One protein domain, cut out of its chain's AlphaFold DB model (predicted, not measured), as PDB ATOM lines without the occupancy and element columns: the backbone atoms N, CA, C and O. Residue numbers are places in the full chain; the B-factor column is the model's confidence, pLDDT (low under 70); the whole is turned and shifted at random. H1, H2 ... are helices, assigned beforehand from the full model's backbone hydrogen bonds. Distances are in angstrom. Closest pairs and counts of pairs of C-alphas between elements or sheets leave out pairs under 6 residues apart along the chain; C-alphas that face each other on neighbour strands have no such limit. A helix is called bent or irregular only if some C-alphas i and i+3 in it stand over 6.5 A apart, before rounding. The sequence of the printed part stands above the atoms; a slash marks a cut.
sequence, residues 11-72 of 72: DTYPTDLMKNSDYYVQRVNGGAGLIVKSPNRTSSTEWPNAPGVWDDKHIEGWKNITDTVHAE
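Overview. This is residues 11 to 72 of the 72 residues of the protein "Oxidored_FMN domain-containing protein" of Galerina marginata (strain CBS 339.88) (UniProt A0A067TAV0). One long helix, H3, runs along the long axis, and two short helices, H1 and then H2, follow one another beside the later part of H3 and run the same way as it does. From the end of H2 the long link of residues 30 to 55, with no named element, runs back along the length to the start of H3, with Gly 31 and Ser 44 near opposite ends of the outline. The printed part has 62 residues, with three named helices in the order H1, H2, H3 and no named strand. The class is all helix, though the helices hold 28 of the 62 residues, under half. The whole is compact, with a radius of gyration of the C-alphas of 11.9 A, and elongated, spanning 34 by 19 by 18 A.

Arrangement. H1, residues 16 to 21, is followed by a tight link of 2 residues and then H2, residues 24 to 29. These two are close but not clearly touching: their closest C-alphas, those of Met 18 and Tyr 24, are 6.6 A apart. They run the same way at a shallow tilt of 29 degrees. H3, residues 56 to 71, touches H1 with its residues 64 to 69 alone; the closest C-alphas, those of Lys 19 and Ile 65, are 5.0 A apart. H1 and H3 run the same way at a shallow tilt of 23 degrees. H3 touches H2 with its residues 65 to 69 alone, and the closest C-alphas, those of Val 25 and Val 69, are 5.7 A apart. H2 and H3 run the same way at a shallow tilt of 6 degrees. Every O i to N i+4 pair is within hydrogen-bond range in H2 and H3, and 1 of 2 in H1.

Along the chain. H1 begins at C-alpha 16, (-28.510, -44.888, 17.517), and measures 7.1 A from first to last C-alpha. It is irregular: C-alphas 18 and 21 are 7.0 A apart. H2, from Tyr 24 to Asn 29, measures 8.9 A. H3 begins at C-alpha 56, (-36.701, -49.009, 31.802), ends at C-alpha 71, (-19.219, -56.858, 20.032), and measures 22.5 A.

Size, cuts and confidence. The two C-alphas farthest apart, those of Gly 31 and Ser 44, are 34.4 A from each other. The printed part has no cut and ends at Glu 72, the chain's last residue. The link from H2 to H3 is long, with 26 residues. The mean pLDDT of the printed part is 86.4; residues 20 to 22, of which 20 and 21 belong to H1, are under 70.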
ATOM      1  N   ASP A  11     -34.826 -36.311  23.761       90.38
ATOM      2  CA  ASP A  11     -35.729 -36.447  24.911       90.38
ATOM      3  C   ASP A  11     -35.087 -37.194  26.087       90.38
ATOM      4  O   ASP A  11     -35.764 -37.895  26.830       90.38
ATOM      5  N   THR A  12     -33.767 -37.053  26.252       92.06
ATOM      6  CA  THR A  12     -32.905 -37.704  27.257       92.06
ATOM      7  C   THR A  12     -32.654 -39.209  27.078       92.06
ATOM      8  O   THR A  12     -31.816 -39.780  27.789       92.06
ATOM      9  N   TYR A  13     -33.252 -39.837  26.060       92.44
ATOM     10  CA  TYR A  13     -33.091 -41.265  25.783       92.44
ATOM     11  C   TYR A  13     -31.858 -41.567  24.920       92.44
ATOM     12  O   TYR A  13     -31.527 -40.803  24.005       92.44
ATOM     13  N   PRO A  14     -31.160 -42.695  25.159       91.50
ATOM     14  CA  PRO A  14     -30.076 -43.138  24.291       91.50
ATOM     15  C   PRO A  14     -30.563 -43.404  22.860       91.50
ATOM     16  O   PRO A  14     -31.595 -44.037  22.654       91.50
ATOM     17  N   THR A  15     -29.802 -42.940  21.869       90.62
ATOM     18  CA  THR A  15     -30.161 -43.031  20.443       90.62
ATOM     19  C   THR A  15     -29.110 -43.794  19.637       90.62
ATOM     20  O   THR A  15     -27.955 -43.923  20.056       90.62
ATOM     21  N   ASP A  16     -29.462 -44.235  18.428       86.81
ATOM     22  CA  ASP A  16     -28.510 -44.888  17.517       86.81
ATOM     23  C   ASP A  16     -27.337 -43.977  17.114       86.81
ATOM     24  O   ASP A  16     -26.237 -44.467  16.867       86.81
ATOM     25  N   LEU A  17     -27.528 -42.652  17.134       86.25
ATOM     26  CA  LEU A  17     -26.458 -41.662  16.956       86.25
ATOM     27  C   LEU A  17     -25.382 -41.773  18.051       86.25
ATOM     28  O   LEU A  17     -24.196 -41.549  17.803       86.25
ATOM     29  N   MET A  18     -25.781 -42.105  19.281       86.19
ATOM     30  CA  MET A  18     -24.839 -42.366  20.373       86.19
ATOM     31  C   MET A  18     -24.154 -43.727  20.203       86.19
ATOM     32  O   MET A  18     -22.980 -43.852  20.549       86.19
ATOM     33  N   LYS A  19     -24.876 -44.714  19.656       79.31
ATOM     34  CA  LYS A  19     -24.425 -46.094  19.442       79.31
ATOM     35  C   LYS A  19     -23.435 -46.237  18.283       79.31
ATOM     36  O   LYS A  19     -22.245 -46.440  18.509       79.31
ATOM     37  N   ASN A  20     -23.951 -46.111  17.063       61.34
ATOM     38  CA  ASN A  20     -23.358 -46.641  15.840       61.34
ATOM     39  C   ASN A  20     -22.563 -45.595  15.072       61.34
ATOM     40  O   ASN A  20     -21.474 -45.896  14.599       61.34
ATOM     41  N   SER A  21     -23.107 -44.385  14.896       51.41
ATOM     42  CA  SER A  21     -22.564 -43.532  13.838       51.41
ATOM     43  C   SER A  21     -21.300 -42.784  14.252       51.41
ATOM     44  O   SER A  21     -20.379 -42.740  13.449       51.41
ATOM     45  N   ASP A  22     -21.183 -42.243  15.478       61.78
ATOM     46  CA  ASP A  22     -20.104 -41.263  15.728       61.78
ATOM     47  C   ASP A  22     -19.514 -41.173  17.136       61.78
ATOM     48  O   ASP A  22     -18.851 -40.185  17.467       61.78
ATOM     49  N   TYR A  23     -19.789 -42.127  18.029       80.00
ATOM     50  CA  TYR A  23     -19.380 -41.919  19.417       80.00
ATOM     51  C   TYR A  23     -18.778 -43.121  20.126       80.00
ATOM     52  O   TYR A  23     -17.582 -43.085  20.429       80.00
ATOM     53  N   TYR A  24     -19.560 -44.142  20.472       87.19
ATOM     54  CA  TYR A  24     -19.018 -45.235  21.277       87.19
ATOM     55  C   TYR A  24     -18.232 -46.243  20.436       87.19
ATOM     56  O   TYR A  24     -17.069 -46.476  20.757       87.19
ATOM     57  N   VAL A  25     -18.780 -46.710  19.309       86.44
ATOM     58  CA  VAL A  25     -18.079 -47.625  18.381       86.44
ATOM     59  C   VAL A  25     -16.779 -47.015  17.845       86.44
ATOM     60  O   VAL A  25     -15.728 -47.640  17.912       86.44
ATOM     61  N   GLN A  26     -16.789 -45.742  17.433       86.75
ATOM     62  CA  GLN A  26     -15.566 -45.065  16.970       86.75
ATOM     63  C   GLN A  26     -14.441 -45.051  18.020       86.75
ATOM     64  O   GLN A  26     -13.265 -45.076  17.664       86.75
ATOM     65  N   ARG A  27     -14.770 -45.014  19.319       88.25
ATOM     66  CA  ARG A  27     -13.752 -45.076  20.380       88.25
ATOM     67  C   ARG A  27     -13.160 -46.464  20.532       88.25
ATOM     68  O   ARG A  27     -11.958 -46.552  20.766       88.25
ATOM     69  N   VAL A  28     -13.985 -47.501  20.416       89.12
ATOM     70  CA  VAL A  28     -13.514 -48.890  20.431       89.12
ATOM     71  C   VAL A  28     -12.599 -49.122  19.233       89.12
ATOM     72  O   VAL A  28     -11.443 -49.486  19.420       89.12
ATOM     73  N   ASN A  29     -13.046 -48.739  18.035       87.31
ATOM     74  CA  ASN A  29     -12.272 -48.866  16.795       87.31
ATOM     75  C   ASN A  29     -10.971 -48.047  16.809       87.31
ATOM     76  O   ASN A  29      -9.995 -48.411  16.160       87.31
ATOM     77  N   GLY A  30     -10.923 -46.962  17.585       88.12
ATOM     78  CA  GLY A  30      -9.703 -46.199  17.857       88.12
ATOM     79  C   GLY A  30      -8.732 -46.857  18.852       88.12
ATOM     80  O   GLY A  30      -7.734 -46.234  19.209       88.12
ATOM     81  N   GLY A  31      -9.016 -48.070  19.337       88.56
ATOM     82  CA  GLY A  31      -8.173 -48.834  20.261       88.56
ATOM     83  C   GLY A  31      -8.389 -48.523  21.747       88.56
ATOM     84  O   GLY A  31      -7.521 -48.813  22.572       88.56
ATOM     85  N   ALA A  32      -9.510 -47.899  22.132       88.00
ATOM     86  CA  ALA A  32      -9.763 -47.593  23.538       88.00
ATOM     87  C   ALA A  32     -10.119 -48.857  24.342       88.00
ATOM     88  O   ALA A  32     -11.231 -49.356  24.250       88.00
ATOM     89  N   GLY A  33      -9.224 -49.293  25.235       86.38
ATOM     90  CA  GLY A  33      -9.493 -50.412  26.157       86.38
ATOM     91  C   GLY A  33     -10.437 -50.093  27.329       86.38
ATOM     92  O   GLY A  33     -10.845 -50.990  28.057       86.38
ATOM     93  N   LEU A  34     -10.780 -48.817  27.544       87.81
ATOM     94  CA  LEU A  34     -11.754 -48.388  28.553       87.81
ATOM     95  C   LEU A  34     -12.487 -47.130  28.090       87.81
ATOM     96  O   LEU A  34     -11.865 -46.112  27.757       87.81
ATOM     97  N   ILE A  35     -13.815 -47.157  28.154       87.56
ATOM     98  CA  ILE A  35     -14.680 -46.017  27.860       87.56
ATOM     99  C   ILE A  35     -15.493 -45.685  29.107       87.56
ATOM    100  O   ILE A  35     -16.283 -46.495  29.579       87.56
ATOM    101  N   VAL A  36     -15.327 -44.466  29.619       85.44
ATOM    102  CA  VAL A  36     -16.159 -43.945  30.704       85.44
ATOM    103  C   VAL A  36     -17.133 -42.940  30.113       85.44
ATOM    104  O   VAL A  36     -16.741 -41.941  29.510       85.44
ATOM    105  N   LYS A  37     -18.420 -43.215  30.274       82.00
ATOM    106  CA  LYS A  37     -19.510 -42.355  29.814       82.00
ATOM    107  C   LYS A  37     -19.873 -41.338  30.907       82.00
ATOM    108  O   LYS A  37     -19.671 -41.595  32.091       82.00
ATOM    109  N   SER A  38     -20.369 -40.163  30.516       76.88
ATOM    110  CA  SER A  38     -20.729 -39.100  31.467       76.88
ATOM    111  C   SER A  38     -21.813 -39.537  32.454       76.88
ATOM    112  O   SER A  38     -22.603 -40.424  32.125       76.88
ATOM    113  N   PRO A  39     -21.862 -38.975  33.675       76.62
ATOM    114  CA  PRO A  39     -22.891 -39.334  34.649       76.62
ATOM    115  C   PRO A  39     -24.284 -39.160  34.030       76.62
ATOM    116  O   PRO A  39     -24.576 -38.119  33.443       76.62
ATOM    117  N   ASN A  40     -25.117 -40.205  34.119       78.44
ATOM    118  CA  ASN A  40     -26.527 -40.058  33.761       78.44
ATOM    119  C   ASN A  40     -27.191 -39.236  34.845       78.44
ATOM    120  O   ASN A  40     -26.901 -39.405  36.031       78.44
ATOM    121  N   ARG A  41     -28.131 -38.399  34.432       81.25
ATOM    122  CA  ARG A  41     -29.056 -37.802  35.381       81.25
ATOM    123  C   ARG A  41     -30.069 -38.867  35.800       81.25
ATOM    124  O   ARG A  41     -30.488 -39.676  34.978       81.25
ATOM    125  N   THR A  42     -30.423 -38.880  37.077       82.75
ATOM    126  CA  THR A  42     -31.379 -39.828  37.678       82.75
ATOM    127  C   THR A  42     -32.768 -39.209  37.862       82.75
ATOM    128  O   THR A  42     -33.653 -39.827  38.440       82.75
ATOM    129  N   SER A  43     -32.950 -37.969  37.407       80.00
ATOM    130  CA  SER A  43     -34.180 -37.181  37.489       80.00
ATOM    131  C   SER A  43     -34.235 -36.176  36.334       80.00
ATOM    132  O   SER A  43     -33.254 -36.018  35.599       80.00
ATOM    133  N   SER A  44     -35.357 -35.454  36.222       75.94
ATOM    134  CA  SER A  44     -35.567 -34.391  35.230       75.94
ATOM    135  C   SER A  44     -34.382 -33.432  35.121       75.94
ATOM    136  O   SER A  44     -33.697 -33.142  36.107       75.94
ATOM    137  N   THR A  45     -34.173 -32.894  33.924       80.12
ATOM    138  CA  THR A  45     -33.040 -32.029  33.625       80.12
ATOM    139  C   THR A  45     -33.441 -30.795  32.834       80.12
ATOM    140  O   THR A  45     -34.258 -30.849  31.926       80.12
ATOM    141  N   GLU A  46     -32.793 -29.684  33.158       83.62
ATOM    142  CA  GLU A  46     -32.740 -28.449  32.365       83.62
ATOM    143  C   GLU A  46     -31.993 -28.605  31.011       83.62
ATOM    144  O   GLU A  46     -32.040 -27.704  30.180       83.62
ATOM    145  N   TRP A  47     -31.295 -29.729  30.770       83.38
ATOM    146  CA  TRP A  47     -30.583 -30.020  29.517       83.38
ATOM    147  C   TRP A  47     -31.421 -31.000  28.686       83.38
ATOM    148  O   TRP A  47     -31.337 -32.203  28.931       83.38
ATOM    149  N   PRO A  48     -32.186 -30.535  27.683       84.88
ATOM    150  CA  PRO A  48     -33.223 -31.343  27.032       84.88
ATOM    151  C   PRO A  48     -32.694 -32.631  26.391       84.88
ATOM    152  O   PRO A  48     -33.417 -33.616  26.318       84.88
ATOM    153  N   ASN A  49     -31.416 -32.642  25.989       89.12
ATOM    154  CA  ASN A  49     -30.787 -33.803  25.362       89.12
ATOM    155  C   ASN A  49     -29.655 -34.431  26.192       89.12
ATOM    156  O   ASN A  49     -28.788 -35.136  25.651       89.12
ATOM    157  N   ALA A  50     -29.599 -34.139  27.494       89.19
ATOM    158  CA  ALA A  50     -28.655 -34.804  28.378       89.19
ATOM    159  C   ALA A  50     -29.125 -36.241  28.657       89.19
ATOM    160  O   ALA A  50     -30.285 -36.440  29.006       89.19
ATOM    161  N   PRO A  51     -28.236 -37.238  28.541       89.81
ATOM    162  CA  PRO A  51     -28.609 -38.625  28.766       89.81
ATOM    163  C   PRO A  51     -29.116 -38.905  30.194       89.81
ATOM    164  O   PRO A  51     -28.479 -38.514  31.182       89.81
ATOM    165  N   GLY A  52     -30.232 -39.630  30.280       91.81
ATOM    166  CA  GLY A  52     -30.888 -40.041  31.520       91.81
ATOM    167  C   GLY A  52     -30.717 -41.516  31.895       91.81
ATOM    168  O   GLY A  52     -30.206 -42.331  31.117       91.81
ATOM    169  N   VAL A  53     -31.131 -41.852  33.124       92.06
ATOM    170  CA  VAL A  53     -31.414 -43.221  33.596       92.06
ATOM    171  C   VAL A  53     -32.400 -43.200  34.770       92.06
ATOM    172  O   VAL A  53     -32.010 -43.173  35.933       92.06
ATOM    173  N   TRP A  54     -33.696 -43.172  34.477       91.31
ATOM    174  CA  TRP A  54     -34.739 -43.191  35.518       91.31
ATOM    175  C   TRP A  54     -35.951 -44.059  35.173       91.31
ATOM    176  O   TRP A  54     -36.860 -44.179  35.987       91.31
ATOM    177  N   ASP A  55     -35.966 -44.673  33.993       93.00
ATOM    178  CA  ASP A  55     -36.982 -45.639  33.591       93.00
ATOM    179  C   ASP A  55     -36.354 -46.777  32.773       93.00
ATOM    180  O   ASP A  55     -35.179 -46.728  32.387       93.00
ATOM    181  N   ASP A  56     -37.153 -47.807  32.503       95.44
ATOM    182  CA  ASP A  56     -36.701 -49.009  31.802       95.44
ATOM    183  C   ASP A  56     -36.316 -48.740  30.342       95.44
ATOM    184  O   ASP A  56     -35.401 -49.378  29.821       95.44
ATOM    185  N   LYS A  57     -36.923 -47.739  29.692       94.62
ATOM    186  CA  LYS A  57     -36.576 -47.364  28.311       94.62
ATOM    187  C   LYS A  57     -35.156 -46.813  28.229       94.62
ATOM    188  O   LYS A  57     -34.425 -47.122  27.287       94.62
ATOM    189  N   HIS A  58     -34.727 -46.033  29.225       93.56
ATOM    190  CA  HIS A  58     -33.326 -45.625  29.324       93.56
ATOM    191  C   HIS A  58     -32.407 -46.839  29.455       93.56
ATOM    192  O   HIS A  58     -31.369 -46.895  28.795       93.56
ATOM    193  N   ILE A  59     -32.776 -47.803  30.303       94.25
ATOM    194  CA  ILE A  59     -31.975 -49.008  30.545       94.25
ATOM    195  C   ILE A  59     -31.820 -49.817  29.253       94.25
ATOM    196  O   ILE A  59     -30.701 -50.191  28.907       94.25
ATOM    197  N   GLU A  60     -32.907 -50.053  28.519       95.12
ATOM    198  CA  GLU A  60     -32.884 -50.762  27.234       95.12
ATOM    199  C   GLU A  60     -31.997 -50.059  26.200       95.12
ATOM    200  O   GLU A  60     -31.149 -50.699  25.571       95.12
ATOM    201  N   GLY A  61     -32.118 -48.734  26.073       92.81
ATOM    202  CA  GLY A  61     -31.277 -47.947  25.172       92.81
ATOM    203  C   GLY A  61     -29.787 -48.040  25.519       92.81
ATOM    204  O   GLY A  61     -28.946 -48.189  24.631       92.81
ATOM    205  N   TRP A  62     -29.444 -48.002  26.811       92.88
ATOM    206  CA  TRP A  62     -28.058 -48.151  27.262       92.88
ATOM    207  C   TRP A  62     -27.511 -49.555  27.035       92.88
ATOM    208  O   TRP A  62     -26.372 -49.672  26.591       92.88
ATOM    209  N   LYS A  63     -28.310 -50.600  27.286       93.44
ATOM    210  CA  LYS A  63     -27.911 -51.989  27.018       93.44
ATOM    211  C   LYS A  63     -27.544 -52.182  25.553       93.44
ATOM    212  O   LYS A  63     -26.443 -52.628  25.279       93.44
ATOM    213  N   ASN A  64     -28.383 -51.715  24.630       91.94
ATOM    214  CA  ASN A  64     -28.105 -51.782  23.193       91.94
ATOM    215  C   ASN A  64     -26.748 -51.140  22.831       91.94
ATOM    216  O   ASN A  64     -25.968 -51.696  22.058       91.94
ATOM    217  N   ILE A  65     -26.428 -49.987  23.433       91.19
ATOM    218  CA  ILE A  65     -25.129 -49.328  23.240       91.19
ATOM    219  C   ILE A  65     -23.981 -50.164  23.803       91.19
ATOM    220  O   ILE A  65     -22.975 -50.351  23.122       91.19
ATOM    221  N   THR A  66     -24.114 -50.641  25.038       91.75
ATOM    222  CA  THR A  66     -23.083 -51.437  25.707       91.75
ATOM    223  C   THR A  66     -22.835 -52.764  24.993       91.75
ATOM    224  O   THR A  66     -21.679 -53.121  24.790       91.75
ATOM    225  N   ASP A  67     -23.888 -53.450  24.557       92.50
ATOM    226  CA  ASP A  67     -23.799 -54.708  23.817       92.50
ATOM    227  C   ASP A  67     -23.074 -54.509  22.482       92.50
ATOM    228  O   ASP A  67     -22.193 -55.289  22.140       92.50
ATOM    229  N   THR A  68     -23.372 -53.414  21.772       90.50
ATOM    230  CA  THR A  68     -22.675 -53.069  20.523       90.50
ATOM    231  C   THR A  68     -21.192 -52.801  20.771       90.50
ATOM    232  O   THR A  68     -20.348 -53.337  20.073       90.50
ATOM    233  N   VAL A  69     -20.856 -52.017  21.800       90.00
ATOM    234  CA  VAL A  69     -19.460 -51.714  22.168       90.00
ATOM    235  C   VAL A  69     -18.654 -52.967  22.502       90.00
ATOM    236  O   VAL A  69     -17.464 -52.993  22.226       90.00
ATOM    237  N   HIS A  70     -19.271 -53.974  23.120       90.94
ATOM    238  CA  HIS A  70     -18.597 -55.227  23.462       90.94
ATOM    239  C   HIS A  70     -18.501 -56.223  22.298       90.94
ATOM    240  O   HIS A  70     -17.780 -57.210  22.421       90.94
ATOM    241  N   ALA A  71     -19.257 -56.010  21.219       90.50
ATOM    242  CA  ALA A  71     -19.219 -56.858  20.032       90.50
ATOM    243  C   ALA A  71     -18.131 -56.441  19.023       90.50
ATOM    244  O   ALA A  71     -17.787 -57.249  18.160       90.50
ATOM    245  N   GLU A  72     -17.617 -55.211  19.132       85.62
ATOM    246  CA  GLU A  72     -16.507 -54.656  18.336       85.62
ATOM    247  C   GLU A  72     -15.141 -54.995  18.953       85.62
ATOM    248  O   GLU A  72     -14.227 -55.380  18.188       85.62
TER     249      GLU A  72